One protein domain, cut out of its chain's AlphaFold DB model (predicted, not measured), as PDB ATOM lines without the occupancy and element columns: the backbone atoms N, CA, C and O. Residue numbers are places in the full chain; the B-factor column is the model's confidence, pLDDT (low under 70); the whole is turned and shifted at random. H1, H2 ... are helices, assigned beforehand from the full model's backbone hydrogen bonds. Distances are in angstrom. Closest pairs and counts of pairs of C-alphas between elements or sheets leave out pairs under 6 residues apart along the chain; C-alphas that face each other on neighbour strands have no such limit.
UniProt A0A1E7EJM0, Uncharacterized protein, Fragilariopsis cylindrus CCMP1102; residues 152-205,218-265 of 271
ATOM      1  N   ASP A 152      33.930 -18.109 -41.260       96.12
ATOM      2  CA  ASP A 152      32.671 -18.710 -41.701       96.12
ATOM      3  C   ASP A 152      32.884 -20.162 -42.177       96.12
ATOM      4  O   ASP A 152      34.015 -20.653 -42.244       96.12
ATOM      5  N   ASP A 153      31.794 -20.870 -42.482       97.56
ATOM      6  CA  ASP A 153      31.849 -22.290 -42.845       97.56
ATOM      7  C   ASP A 153      32.703 -22.544 -44.101       97.56
ATOM      8  O   ASP A 153      33.460 -23.518 -44.147       97.56
ATOM      9  N   ASP A 154      32.628 -21.658 -45.100       98.06
ATOM     10  CA  ASP A 154      33.378 -21.775 -46.355       98.06
ATOM     11  C   ASP A 154      34.875 -21.473 -46.142       98.06
ATOM     12  O   ASP A 154      35.749 -22.222 -46.590       98.06
ATOM     13  N   GLU A 155      35.197 -20.412 -45.396       97.69
ATOM     14  CA  GLU A 155      36.559 -20.069 -44.981       97.69
ATOM     15  C   GLU A 155      37.183 -21.178 -44.121       97.69
ATOM     16  O   GLU A 155      38.376 -21.479 -44.249       97.69
ATOM     17  N   PHE A 156      36.390 -21.825 -43.262       98.31
ATOM     18  CA  PHE A 156      36.848 -22.933 -42.430       98.31
ATOM     19  C   PHE A 156      37.246 -24.160 -43.264       98.31
ATOM     20  O   PHE A 156      38.227 -24.835 -42.933       98.31
ATOM     21  N   GLN A 157      36.561 -24.436 -44.379       98.38
ATOM     22  CA  GLN A 157      36.976 -25.501 -45.302       98.38
ATOM     23  C   GLN A 157      38.345 -25.198 -45.928       98.38
ATOM     24  O   GLN A 157      39.231 -26.058 -45.943       98.38
ATOM     25  N   VAL A 158      38.581 -23.950 -46.348       98.38
ATOM     26  CA  VAL A 158      39.901 -23.528 -46.851       98.38
ATOM     27  C   VAL A 158      40.967 -23.648 -45.753       98.38
ATOM     28  O   VAL A 158      42.079 -24.132 -45.996       98.38
ATOM     29  N   TYR A 159      40.622 -23.303 -44.509       98.50
ATOM     30  CA  TYR A 159      41.485 -23.518 -43.347       98.50
ATOM     31  C   TYR A 159      41.827 -24.997 -43.133       98.50
ATOM     32  O   TYR A 159      42.989 -25.321 -42.864       98.50
ATOM     33  N   ALA A 160      40.864 -25.910 -43.278       98.44
ATOM     34  CA  ALA A 160      41.097 -27.348 -43.168       98.44
ATOM     35  C   ALA A 160      42.085 -27.851 -44.240       98.44
ATOM     36  O   ALA A 160      42.986 -28.645 -43.930       98.44
ATOM     37  N   ASN A 161      41.996 -27.320 -45.462       98.44
ATOM     38  CA  ASN A 161      42.909 -27.636 -46.561       98.44
ATOM     39  C   ASN A 161      44.334 -27.124 -46.296       98.44
ATOM     40  O   ASN A 161      45.293 -27.904 -46.340       98.44
ATOM     41  N   LEU A 162      44.490 -25.859 -45.893       98.06
ATOM     42  CA  LEU A 162      45.793 -25.306 -45.492       98.06
ATOM     43  C   LEU A 162      46.394 -26.032 -44.288       98.06
ATOM     44  O   LEU A 162      47.600 -26.293 -44.230       98.06
ATOM     45  N   ARG A 163      45.566 -26.405 -43.311       98.12
ATOM     46  CA  ARG A 163      46.006 -27.179 -42.149       98.12
ATOM     47  C   ARG A 163      46.534 -28.548 -42.572       98.12
ATOM     48  O   ARG A 163      47.567 -28.970 -42.049       98.12
ATOM     49  N   SER A 164      45.863 -29.212 -43.508       98.19
ATOM     50  CA  SER A 164      46.283 -30.502 -44.063       98.19
ATOM     51  C   SER A 164      47.610 -30.387 -44.818       98.19
ATOM     52  O   SER A 164      48.517 -31.190 -44.581       98.19
ATOM     53  N   TRP A 165      47.779 -29.342 -45.635       98.12
ATOM     54  CA  TRP A 165      49.060 -29.011 -46.271       98.12
ATOM     55  C   TRP A 165      50.174 -28.812 -45.231       98.12
ATOM     56  O   TRP A 165      51.221 -29.457 -45.309       98.12
ATOM     57  N   ARG A 166      49.932 -28.011 -44.186       98.12
ATOM     58  CA  ARG A 166      50.925 -27.747 -43.132       98.12
ATOM     59  C   ARG A 166      51.339 -29.021 -42.395       98.12
ATOM     60  O   ARG A 166      52.506 -29.173 -42.040       98.12
ATOM     61  N   LEU A 167      50.400 -29.936 -42.139       97.88
ATOM     62  CA  LEU A 167      50.699 -31.223 -41.502       97.88
ATOM     63  C   LEU A 167      51.582 -32.105 -42.388       97.88
ATOM     64  O   LEU A 167      52.526 -32.708 -41.879       97.88
ATOM     65  N   ARG A 168      51.321 -32.133 -43.701       98.19
ATOM     66  CA  ARG A 168      52.182 -32.815 -44.676       98.19
ATOM     67  C   ARG A 168      53.594 -32.228 -44.651       98.19
ATOM     68  O   ARG A 168      54.555 -32.963 -44.440       98.19
ATOM     69  N   ARG A 169      53.701 -30.900 -44.723       97.81
ATOM     70  CA  ARG A 169      54.980 -30.180 -44.736       97.81
ATOM     71  C   ARG A 169      55.781 -30.356 -43.444       97.81
ATOM     72  O   ARG A 169      56.998 -30.508 -43.485       97.81
ATOM     73  N   LYS A 170      55.103 -30.428 -42.292       97.44
ATOM     74  CA  LYS A 170      55.723 -30.803 -41.009       97.44
ATOM     75  C   LYS A 170      56.413 -32.164 -41.095       97.44
ATOM     76  O   LYS A 170      57.517 -32.303 -40.580       97.44
ATOM     77  N   ASN A 171      55.748 -33.163 -41.673       97.75
ATOM     78  CA  ASN A 171      56.280 -34.523 -41.718       97.75
ATOM     79  C   ASN A 171      57.493 -34.609 -42.649       97.75
ATOM     80  O   ASN A 171      58.445 -35.309 -42.330       97.75
ATOM     81  N   GLU A 172      57.478 -33.864 -43.755       97.62
ATOM     82  CA  GLU A 172      58.597 -33.782 -44.704       97.62
ATOM     83  C   GLU A 172      59.841 -33.126 -44.094       97.62
ATOM     84  O   GLU A 172      60.958 -33.581 -44.319       97.62
ATOM     85  N   LEU A 173      59.646 -32.054 -43.325       96.56
ATOM     86  CA  LEU A 173      60.736 -31.268 -42.742       96.56
ATOM     87  C   LEU A 173      61.138 -31.733 -41.335       96.56
ATOM     88  O   LEU A 173      62.092 -31.205 -40.772       96.56
ATOM     89  N   GLU A 174      60.396 -32.676 -40.747       97.31
ATOM     90  CA  GLU A 174      60.534 -33.123 -39.354       97.31
ATOM     91  C   GLU A 174      60.486 -31.965 -38.327       97.31
ATOM     92  O   GLU A 174      61.117 -32.012 -37.271       97.31
ATOM     93  N   VAL A 175      59.697 -30.918 -38.608       97.31
ATOM     94  CA  VAL A 175      59.524 -29.744 -37.727       97.31
ATOM     95  C   VAL A 175      58.121 -29.658 -37.140       97.31
ATOM     96  O   VAL A 175      57.144 -30.172 -37.679       97.31
ATOM     97  N   GLU A 176      57.976 -28.956 -36.020       97.06
ATOM     98  CA  GLU A 176      56.657 -28.725 -35.431       97.06
ATOM     99  C   GLU A 176      55.812 -27.766 -36.295       97.06
ATOM    100  O   GLU A 176      56.353 -26.817 -36.868       97.06
ATOM    101  N   PRO A 177      54.473 -27.940 -36.377       97.38
ATOM    102  CA  PRO A 177      53.653 -27.222 -37.361       97.38
ATOM    103  C   PRO A 177      53.723 -25.702 -37.201       97.38
ATOM    104  O   PRO A 177      53.751 -24.964 -38.181       97.38
ATOM    105  N   TYR A 178      53.777 -25.227 -35.955       96.94
ATOM    106  CA  TYR A 178      53.792 -23.801 -35.643       96.94
ATOM    107  C   TYR A 178      55.113 -23.112 -36.029       96.94
ATOM    108  O   TYR A 178      55.157 -21.884 -36.099       96.94
ATOM    109  N   LYS A 179      56.183 -23.880 -36.293       96.75
ATOM    110  CA  LYS A 179      57.445 -23.357 -36.839       96.75
ATOM    111  C   LYS A 179      57.325 -23.021 -38.327       96.75
ATOM    112  O   LYS A 179      57.987 -22.090 -38.774       96.75
ATOM    113  N   ILE A 180      56.438 -23.707 -39.053       97.38
ATOM    114  CA  ILE A 180      56.079 -23.379 -40.440       97.38
ATOM    115  C   ILE A 180      55.216 -22.114 -40.429       97.38
ATOM    116  O   ILE A 180      55.648 -21.044 -40.857       97.38
ATOM    117  N   CYS A 181      54.031 -22.189 -39.823       97.50
ATOM    118  CA  CYS A 181      53.146 -21.044 -39.611       97.50
ATOM    119  C   CYS A 181      52.174 -21.305 -38.453       97.50
ATOM    120  O   CYS A 181      51.790 -22.446 -38.171       97.50
ATOM    121  N   GLN A 182      51.786 -20.241 -37.749       97.88
ATOM    122  CA  GLN A 182      50.848 -20.327 -36.630       97.88
ATOM    123  C   GLN A 182      49.398 -20.390 -37.133       97.88
ATOM    124  O   GLN A 182      49.124 -20.039 -38.275       97.88
ATOM    125  N   ASN A 183      48.453 -20.831 -36.292       97.75
ATOM    126  CA  ASN A 183      47.035 -20.902 -36.684       97.75
ATOM    127  C   ASN A 183      46.481 -19.531 -37.080       97.75
ATOM    128  O   ASN A 183      45.852 -19.425 -38.124       97.75
ATOM    129  N   ARG A 184      46.811 -18.495 -36.302       97.25
ATOM    130  CA  ARG A 184      46.451 -17.110 -36.610       97.25
ATOM    131  C   ARG A 184      46.909 -16.678 -38.002       97.25
ATOM    132  O   ARG A 184      46.139 -16.052 -38.711       97.25
ATOM    133  N   THR A 185      48.127 -17.047 -38.409       97.69
ATOM    134  CA  THR A 185      48.641 -16.739 -39.755       97.69
ATOM    135  C   THR A 185      47.751 -17.339 -40.841       97.69
ATOM    136  O   THR A 185      47.470 -16.670 -41.821       97.69
ATOM    137  N   LEU A 186      47.275 -18.579 -40.664       98.12
ATOM    138  CA  LEU A 186      46.382 -19.219 -41.635       98.12
ATOM    139  C   LEU A 186      45.031 -18.498 -41.724       98.12
ATOM    140  O   LEU A 186      44.568 -18.225 -42.825       98.12
ATOM    141  N   CYS A 187      44.418 -18.175 -40.582       97.94
ATOM    142  CA  CYS A 187      43.129 -17.480 -40.547       97.94
ATOM    143  C   CYS A 187      43.229 -16.082 -41.176       97.94
ATOM    144  O   CYS A 187      42.387 -15.699 -41.984       97.94
ATOM    145  N   GLU A 188      44.287 -15.340 -40.846       96.75
ATOM    146  CA  GLU A 188      44.530 -14.013 -41.402       96.75
ATOM    147  C   GLU A 188      44.764 -14.059 -42.916       96.75
ATOM    148  O   GLU A 188      44.172 -13.270 -43.650       96.75
ATOM    149  N   LEU A 189      45.572 -15.015 -43.383       97.00
ATOM    150  CA  LEU A 189      45.857 -15.214 -44.802       97.00
ATOM    151  C   LEU A 189      44.572 -15.473 -45.600       97.00
ATOM    152  O   LEU A 189      44.330 -14.804 -46.600       97.00
ATOM    153  N   ILE A 190      43.722 -16.386 -45.118       97.12
ATOM    154  CA  ILE A 190      42.429 -16.699 -45.744       97.12
ATOM    155  C   ILE A 190      41.570 -15.441 -45.845       97.12
ATOM    156  O   ILE A 190      41.083 -15.124 -46.928       97.12
ATOM    157  N   ARG A 191      41.424 -14.687 -44.747       95.81
ATOM    158  CA  ARG A 191      40.581 -13.487 -44.728       95.81
ATOM    159  C   ARG A 191      41.105 -12.395 -45.662       95.81
ATOM    160  O   ARG A 191      40.300 -11.694 -46.270       95.81
ATOM    161  N   ARG A 192      42.426 -12.250 -45.808       95.25
ATOM    162  CA  ARG A 192      43.029 -11.292 -46.749       95.25
ATOM    163  C   ARG A 192      42.714 -11.651 -48.198       95.25
ATOM    164  O   ARG A 192      42.141 -10.813 -48.883       95.25
ATOM    165  N   VAL A 193      42.962 -12.895 -48.611       95.06
ATOM    166  CA  VAL A 193      42.644 -13.370 -49.976       95.06
ATOM    167  C   VAL A 193      41.137 -13.334 -50.248       95.06
ATOM    168  O   VAL A 193      40.660 -13.026 -51.341       95.06
ATOM    169  N   ARG A 194      40.332 -13.634 -49.231       94.38
ATOM    170  CA  ARG A 194      38.878 -13.538 -49.315       94.38
ATOM    171  C   ARG A 194      38.422 -12.093 -49.498       94.38
ATOM    172  O   ARG A 194      37.495 -11.860 -50.259       94.38
ATOM    173  N   ASN A 195      39.044 -11.117 -48.849       92.44
ATOM    174  CA  ASN A 195      38.652  -9.718 -49.010       92.44
ATOM    175  C   ASN A 195      39.189  -9.097 -50.308       92.44
ATOM    176  O   ASN A 195      38.491  -8.289 -50.916       92.44
ATOM    177  N   ASP A 196      40.377  -9.505 -50.744       90.75
ATOM    178  CA  ASP A 196      41.010  -9.061 -51.981       90.75
ATOM    179  C   ASP A 196      41.514 -10.279 -52.766       90.75
ATOM    180  O   ASP A 196      42.460 -10.954 -52.364       90.75
ATOM    181  N   CYS A 197      40.854 -10.578 -53.889       88.25
ATOM    182  CA  CYS A 197      41.178 -11.740 -54.718       88.25
ATOM    183  C   CYS A 197      42.521 -11.621 -55.445       88.25
ATOM    184  O   CYS A 197      43.048 -12.639 -55.889       88.25
ATOM    185  N   LEU A 198      43.053 -10.404 -55.581       87.56
ATOM    186  CA  LEU A 198      44.348 -10.152 -56.203       87.56
ATOM    187  C   LEU A 198      45.476 -10.183 -55.171       87.56
ATOM    188  O   LEU A 198      46.638 -10.340 -55.546       87.56
ATOM    189  N   TRP A 199      45.153 -10.079 -53.881       92.94
ATOM    190  CA  TRP A 199      46.139 -10.058 -52.810       92.94
ATOM    191  C   TRP A 199      46.955 -11.353 -52.777       92.94
ATOM    192  O   TRP A 199      46.419 -12.457 -52.652       92.94
ATOM    193  N   GLY A 200      48.274 -11.215 -52.891       86.56
ATOM    194  CA  GLY A 200      49.211 -12.332 -52.891       86.56
ATOM    195  C   GLY A 200      49.156 -13.228 -54.141       86.56
ATOM    196  O   GLY A 200      49.813 -14.270 -54.159       86.56
ATOM    197  N   ALA A 201      48.354 -12.888 -55.157       84.25
ATOM    198  CA  ALA A 201      48.204 -13.694 -56.364       84.25
ATOM    199  C   ALA A 201      49.307 -13.375 -57.384       84.25
ATOM    200  O   ALA A 201      49.501 -12.220 -57.770       84.25
ATOM    201  N   SER A 202      49.999 -14.411 -57.873       76.81
ATOM    202  CA  SER A 202      50.872 -14.280 -59.040       76.81
ATOM    203  C   SER A 202      50.026 -14.050 -60.289       76.81
ATOM    204  O   SER A 202      49.073 -14.788 -60.555       76.81
ATOM    205  N   SER A 203      50.430 -13.089 -61.113       63.78
ATOM    206  CA  SER A 203      49.859 -12.802 -62.439       63.78
ATOM    207  C   SER A 203      49.754 -14.039 -63.346       63.78
ATOM    208  O   SER A 203      48.896 -14.091 -64.224       63.78
ATOM    209  N   SER A 204      50.549 -15.082 -63.090       54.94
ATOM    210  CA  SER A 204      50.549 -16.351 -63.827       54.94
ATOM    211  C   SER A 204      49.197 -17.082 -63.830       54.94
ATOM    212  O   SER A 204      48.911 -17.818 -64.771       54.94
ATOM    213  N   SER A 205      48.355 -16.885 -62.809       49.44
ATOM    214  CA  SER A 205      47.032 -17.526 -62.718       49.44
ATOM    215  C   SER A 205      45.902 -16.690 -63.332       49.44
ATOM    216  O   SER A 205      44.803 -17.203 -63.516       49.44
ATOM    217  N   ASN A 218      55.304  -7.749 -60.121       86.31
ATOM    218  CA  ASN A 218      56.592  -8.341 -59.815       86.31
ATOM    219  C   ASN A 218      56.440  -9.284 -58.616       86.31
ATOM    220  O   ASN A 218      55.631  -9.049 -57.714       86.31
ATOM    221  N   GLU A 219      57.258 -10.336 -58.565       88.44
ATOM    222  CA  GLU A 219      57.303 -11.243 -57.407       88.44
ATOM    223  C   GLU A 219      57.607 -10.494 -56.100       88.44
ATOM    224  O   GLU A 219      57.166 -10.903 -55.028       88.44
ATOM    225  N   GLU A 220      58.332  -9.378 -56.192       90.25
ATOM    226  CA  GLU A 220      58.658  -8.511 -55.062       90.25
ATOM    227  C   GLU A 220      57.423  -7.794 -54.501       90.25
ATOM    228  O   GLU A 220      57.277  -7.707 -53.283       90.25
ATOM    229  N   ASP A 221      56.486  -7.368 -55.352       91.38
ATOM    230  CA  ASP A 221      55.239  -6.733 -54.908       91.38
ATOM    231  C   ASP A 221      54.369  -7.737 -54.144       91.38
ATOM    232  O   ASP A 221      53.883  -7.453 -53.049       91.38
ATOM    233  N   VAL A 222      54.254  -8.954 -54.678       92.31
ATOM    234  CA  VAL A 222      53.546 -10.065 -54.026       92.31
ATOM    235  C   VAL A 222      54.218 -10.436 -52.704       92.31
ATOM    236  O   VAL A 222      53.544 -10.674 -51.699       92.31
ATOM    237  N   ALA A 223      55.551 -10.459 -52.674       94.25
ATOM    238  CA  ALA A 223      56.295 -10.711 -51.453       94.25
ATOM    239  C   ALA A 223      56.044  -9.622 -50.397       94.25
ATOM    240  O   ALA A 223      55.836  -9.939 -49.225       94.25
ATOM    241  N   ASN A 224      56.006  -8.354 -50.799       94.44
ATOM    242  CA  ASN A 224      55.703  -7.245 -49.899       94.44
ATOM    243  C   ASN A 224      54.282  -7.366 -49.326       94.44
ATOM    244  O   ASN A 224      54.118  -7.296 -48.109       94.44
ATOM    245  N   GLU A 225      53.283  -7.672 -50.162       94.56
ATOM    246  CA  GLU A 225      51.907  -7.929 -49.709       94.56
ATOM    247  C   GLU A 225      51.848  -9.081 -48.690       94.56
ATOM    248  O   GLU A 225      51.210  -8.968 -47.643       94.56
ATOM    249  N   LEU A 226      52.540 -10.193 -48.955       95.69
ATOM    250  CA  LEU A 226      52.551 -11.364 -48.072       95.69
ATOM    251  C   LEU A 226      53.240 -11.101 -46.725       95.69
ATOM    252  O   LEU A 226      52.840 -11.696 -45.720       95.69
ATOM    253  N   VAL A 227      54.256 -10.234 -46.678       96.56
ATOM    254  CA  VAL A 227      54.941  -9.843 -45.431       96.56
ATOM    255  C   VAL A 227      54.010  -9.071 -44.491       96.56
ATOM    256  O   VAL A 227      54.171  -9.162 -43.272       96.56
ATOM    257  N   ASP A 228      52.984  -8.397 -45.016       94.38
ATOM    258  CA  ASP A 228      51.984  -7.725 -44.182       94.38
ATOM    259  C   ASP A 228      51.112  -8.708 -43.389       94.38
ATOM    260  O   ASP A 228      50.460  -8.314 -42.415       94.38
ATOM    261  N   CYS A 229      51.073  -9.988 -43.777       95.75
ATOM    262  CA  CYS A 229      50.330 -11.020 -43.065       95.75
ATOM    263  C   CYS A 229      51.053 -11.449 -41.783       95.75
ATOM    264  O   CYS A 229      52.229 -11.830 -41.772       95.75
ATOM    265  N   TRP A 230      50.323 -11.455 -40.668       95.19
ATOM    266  CA  TRP A 230      50.910 -11.736 -39.364       95.19
ATOM    267  C   TRP A 230      51.625 -13.097 -39.295       95.19
ATOM    268  O   TRP A 230      51.034 -14.167 -39.460       95.19
ATOM    269  N   GLY A 231      52.914 -13.071 -38.951       95.19
ATOM    270  CA  GLY A 231      53.738 -14.274 -38.777       95.19
ATOM    271  C   GLY A 231      54.411 -14.790 -40.057       95.19
ATOM    272  O   GLY A 231      55.123 -15.809 -39.994       95.19
ATOM    273  N   LEU A 232      54.236 -14.087 -41.182       96.69
ATOM    274  CA  LEU A 232      55.053 -14.224 -42.384       96.69
ATOM    275  C   LEU A 232      56.153 -13.162 -42.370       96.69
ATOM    276  O   LEU A 232      55.907 -11.975 -42.499       96.69
ATOM    277  N   GLY A 233      57.388 -13.606 -42.147       96.75
ATOM    278  CA  GLY A 233      58.563 -12.747 -42.288       96.75
ATOM    279  C   GLY A 233      59.214 -12.926 -43.662       96.75
ATOM    280  O   GLY A 233      58.939 -13.933 -44.322       96.75
ATOM    281  N   PRO A 234      60.161 -12.050 -44.040       96.69
ATOM    282  CA  PRO A 234      60.841 -12.102 -45.337       96.69
ATOM    283  C   PRO A 234      61.400 -13.488 -45.693       96.69
ATOM    284  O   PRO A 234      61.227 -13.967 -46.806       96.69
ATOM    285  N   SER A 235      61.970 -14.214 -44.724       96.06
ATOM    286  CA  SER A 235      62.512 -15.566 -44.955       96.06
ATOM    287  C   SER A 235      61.467 -16.601 -45.385       96.06
ATOM    288  O   SER A 235      61.823 -17.591 -46.014       96.06
ATOM    289  N   LYS A 236      60.191 -16.419 -45.023       96.56
ATOM    290  CA  LYS A 236      59.099 -17.325 -45.419       96.56
ATOM    291  C   LYS A 236      58.469 -16.936 -46.751       96.56
ATOM    292  O   LYS A 236      57.775 -17.759 -47.340       96.56
ATOM    293  N   VAL A 237      58.672 -15.691 -47.163       96.19
ATOM    294  CA  VAL A 237      58.064 -15.080 -48.345       96.19
ATOM    295  C   VAL A 237      59.063 -14.975 -49.505       96.19
ATOM    296  O   VAL A 237      58.671 -14.744 -50.642       96.19
ATOM    297  N   ALA A 238      60.350 -15.234 -49.256       94.88
ATOM    298  CA  ALA A 238      61.342 -15.451 -50.303       94.88
ATOM    299  C   ALA A 238      60.841 -16.457 -51.358       94.88
ATOM    300  O   ALA A 238      60.038 -17.337 -51.037       94.88
ATOM    301  N   ALA A 239      61.316 -16.330 -52.599       89.62
ATOM    302  CA  ALA A 239      60.902 -17.174 -53.719       89.62
ATOM    303  C   ALA A 239      60.941 -18.672 -53.355       89.62
ATOM    304  O   ALA A 239      61.946 -19.182 -52.854       89.62
ATOM    305  N   GLY A 240      59.817 -19.364 -53.559       88.50
ATOM    306  CA  GLY A 240      59.655 -20.778 -53.188       88.50
ATOM    307  C   GLY A 240      59.519 -21.051 -51.683       88.50
ATOM    308  O   GLY A 240      59.569 -22.201 -51.257       88.50
ATOM    309  N   GLY A 241      59.365 -20.013 -50.861       95.00
ATOM    310  CA  GLY A 241      59.100 -20.128 -49.432       95.00
ATOM    311  C   GLY A 241      57.667 -20.565 -49.112       95.00
ATOM    312  O   GLY A 241      56.796 -20.668 -49.978       95.00
ATOM    313  N   PHE A 242      57.395 -20.775 -47.821       96.88
ATOM    314  CA  PHE A 242      56.080 -21.218 -47.347       96.88
ATOM    315  C   PHE A 242      54.936 -20.265 -47.713       96.88
ATOM    316  O   PHE A 242      53.810 -20.731 -47.851       96.88
ATOM    317  N   GLY A 243      55.201 -18.961 -47.859       96.19
ATOM    318  CA  GLY A 243      54.216 -17.977 -48.321       96.19
ATOM    319  C   GLY A 243      53.613 -18.375 -49.669       96.19
ATOM    320  O   GLY A 243      52.401 -18.538 -49.781       96.19
ATOM    321  N   TRP A 244      54.478 -18.638 -50.648       95.38
ATOM    322  CA  TRP A 244      54.098 -19.048 -51.999       95.38
ATOM    323  C   TRP A 244      53.405 -20.407 -52.029       95.38
ATOM    324  O   TRP A 244      52.395 -20.568 -52.707       95.38
ATOM    325  N   GLU A 245      53.900 -21.379 -51.257       96.50
ATOM    326  CA  GLU A 245      53.253 -22.691 -51.161       96.50
ATOM    327  C   GLU A 245      51.822 -22.585 -50.607       96.50
ATOM    328  O   GLU A 245      50.918 -23.248 -51.110       96.50
ATOM    329  N   MET A 246      51.589 -21.735 -49.598       96.81
ATOM    330  CA  MET A 246      50.239 -21.505 -49.072       96.81
ATOM    331  C   MET A 246      49.344 -20.808 -50.097       96.81
ATOM    332  O   MET A 246      48.191 -21.209 -50.246       96.81
ATOM    333  N   MET A 247      49.865 -19.818 -50.827       95.81
ATOM    334  CA  MET A 247      49.116 -19.164 -51.905       95.81
ATOM    335  C   MET A 247      48.760 -20.139 -53.027       95.81
ATOM    336  O   MET A 247      47.639 -20.102 -53.518       95.81
ATOM    337  N   ALA A 248      49.645 -21.080 -53.363       95.50
ATOM    338  CA  ALA A 248      49.346 -22.135 -54.328       95.50
ATOM    339  C   ALA A 248      48.225 -23.075 -53.850       95.50
ATOM    340  O   ALA A 248      47.410 -23.516 -54.656       95.50
ATOM    341  N   VAL A 249      48.148 -23.372 -52.545       97.00
ATOM    342  CA  VAL A 249      47.031 -24.148 -51.975       97.00
ATOM    343  C   VAL A 249      45.732 -23.346 -52.027       97.00
ATOM    344  O   VAL A 249      44.710 -23.885 -52.441       97.00
ATOM    345  N   ILE A 250      45.751 -22.068 -51.640       96.81
ATOM    346  CA  ILE A 250      44.555 -21.209 -51.687       96.81
ATOM    347  C   ILE A 250      44.077 -21.005 -53.130       96.81
ATOM    348  O   ILE A 250      42.879 -21.056 -53.377       96.81
ATOM    349  N   GLY A 251      45.003 -20.844 -54.076       95.00
ATOM    350  CA  GLY A 251      44.720 -20.644 -55.497       95.00
ATOM    351  C   GLY A 251      44.151 -21.867 -56.220       95.00
ATOM    352  O   GLY A 251      43.855 -21.775 -57.405       95.00
ATOM    353  N   GLN A 252      43.982 -23.007 -55.543       96.12
ATOM    354  CA  GLN A 252      43.248 -24.143 -56.100       96.12
ATOM    355  C   GLN A 252      41.788 -23.754 -56.361       96.12
ATOM    356  O   GLN A 252      41.132 -23.183 -55.487       96.12
ATOM    357  N   ASP A 253      41.253 -24.136 -57.524       95.50
ATOM    358  CA  ASP A 253      39.896 -23.776 -57.968       95.50
ATOM    359  C   ASP A 253      38.809 -24.061 -56.923       95.50
ATOM    360  O   ASP A 253      37.868 -23.287 -56.761       95.50
ATOM    361  N   GLU A 254      38.926 -25.177 -56.200       97.19
ATOM    362  CA  GLU A 254      37.980 -25.562 -55.148       97.19
ATOM    363  C   GLU A 254      37.976 -24.560 -53.988       97.19
ATOM    364  O   GLU A 254      36.911 -24.135 -53.539       97.19
ATOM    365  N   ASN A 255      39.159 -24.133 -53.545       97.44
ATOM    366  CA  ASN A 255      39.312 -23.164 -52.464       97.44
ATOM    367  C   ASN A 255      38.862 -21.772 -52.910       97.44
ATOM    368  O   ASN A 255      38.143 -21.102 -52.175       97.44
ATOM    369  N   MET A 256      39.199 -21.364 -54.135       95.75
ATOM    370  CA  MET A 256      38.762 -20.077 -54.680       95.75
ATOM    371  C   MET A 256      37.235 -19.978 -54.778       95.75
ATOM    372  O   MET A 256      36.672 -18.949 -54.401       95.75
ATOM    373  N   LYS A 257      36.552 -21.061 -55.181       96.62
ATOM    374  CA  LYS A 257      35.080 -21.139 -55.189       96.62
ATOM    375  C   LYS A 257      34.473 -21.020 -53.790       96.62
ATOM    376  O   LYS A 257      33.423 -20.406 -53.638       96.62
ATOM    377  N   LEU A 258      35.104 -21.601 -52.768       97.50
ATOM    378  CA  LEU A 258      34.656 -21.456 -51.377       97.50
ATOM    379  C   LEU A 258      34.787 -20.001 -50.905       97.50
ATOM    380  O   LEU A 258      33.844 -19.442 -50.352       97.50
ATOM    381  N   LEU A 259      35.916 -19.347 -51.194       96.44
ATOM    382  CA  LEU A 259      36.105 -17.937 -50.840       96.44
ATOM    383  C   LEU A 259      35.123 -17.016 -51.575       96.44
ATOM    384  O   LEU A 259      34.665 -16.028 -51.005       96.44
ATOM    385  N   GLU A 260      34.773 -17.332 -52.820       95.44
ATOM    386  CA  GLU A 260      33.734 -16.620 -53.564       95.44
ATOM    387  C   GLU A 260      32.355 -16.755 -52.903       95.44
ATOM    388  O   GLU A 260      31.717 -15.738 -52.628       95.44
ATOM    389  N   LYS A 261      31.947 -17.973 -52.525       96.12
ATOM    390  CA  LYS A 261      30.700 -18.206 -51.775       96.12
ATOM    391  C   LYS A 261      30.665 -17.456 -50.445       96.12
ATOM    392  O   LYS A 261      29.671 -16.797 -50.146       96.12
ATOM    393  N   SER A 262      31.767 -17.444 -49.693       95.12
ATOM    394  CA  SER A 262      31.883 -16.654 -48.457       95.12
ATOM    395  C   SER A 262      31.620 -15.158 -48.703       95.12
ATOM    396  O   SER A 262      30.949 -14.483 -47.905       95.12
ATOM    397  N   ARG A 263      32.128 -14.598 -49.814       93.25
ATOM    398  CA  ARG A 263      31.865 -13.197 -50.197       93.25
ATOM    399  C   ARG A 263      30.383 -12.969 -50.486       93.25
ATOM    400  O   ARG A 263      29.837 -11.949 -50.068       93.25
ATOM    401  N   GLU A 264      29.735 -13.893 -51.189       93.25
ATOM    402  CA  GLU A 264      28.313 -13.808 -51.541       93.25
ATOM    403  C   GLU A 264      27.402 -13.907 -50.315       93.25
ATOM    404  O   GLU A 264      26.536 -13.049 -50.128       93.25
ATOM    405  N   SER A 265      27.650 -14.872 -49.427       89.94
ATOM    406  CA  SER A 265      26.894 -15.074 -48.184       89.94
ATOM    407  C   SER A 265      26.908 -13.826 -47.294       89.94
ATOM    408  O   SER A 265      25.886 -13.412 -46.748       89.94
TER     409      SER A 265
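Overview. This is residues 152 to 205 and 218 to 265 of the 271 residues of an uncharacterized protein of Fragilariopsis cylindrus CCMP1102 (UniProt A0A1E7EJM0). A long helix, H1, runs along one side of the domain, and H7, H3, H6 and H2 pack on it, H7 near its first residues and H2 toward its last. H4 and the short H5 lie beyond H6, away from H1. The printed part has 102 residues with seven named helices, H1 to H7 in chain order, and no named strand; the class is all helix, the helix packing mostly crossed. The whole is compact, with a radius of gyration of the C-alphas of 12.9 A and spans of 38, 29 and 22 A.

Arrangement. H1, residues 153 to 173, is the hub, touching four helices. Its residues 166 to 170 touch H2, residues 177 to 180; the closest C-alphas, Lys 170 and Pro 177, are 5.5 A apart. Its residues 155 to 163 touch residues 186 to 191 of H3, residues 183 to 195, at a steep tilt of 48 degrees, opposite ways; the closest C-alphas, Tyr 159 and Leu 186, are 6.7 A apart. H4, residues 219 to 227, touches H5, residues 234 to 237; the closest C-alphas, Ala 223 and Val 237, are 5.6 A apart. H6, residues 242 to 250, touches H5 only at the corner, closest C-alphas Gly 243 and Val 237, 4.8 A. H6 touches residues 158 to 165 of H1 at a steep tilt of 42 degrees, opposite ways, closest C-alphas Val 249 and Leu 162, 6.7 A. H7, residues 253 to 265, touches residues 153 to 158 of H1, opposite ways at a shallow tilt of 32 degrees, only just short of steep; the closest C-alphas, Leu 258 and Asp 154, are 5.2 A apart. H1 and H4 are apart. Every O i to N i+4 pair is within hydrogen-bond range in H1, H3, H4, H6 and H7; H2 and H5 are too short for one.

Along the chain. H1 begins at C-alpha 153 (31.849, -22.290, -42.845) and is 30.3 A long; H3 is 18.6 A and H7 18.5 A, ending at C-alpha 265 (26.894, -15.074, -48.184).

Size, cuts and confidence. Residues 206 to 217 are not printed, and C-alphas 205 and 218 are 13.6 A apart across the cut. Of the links printed whole, none is long. Residues 203 to 205 have pLDDT under 70.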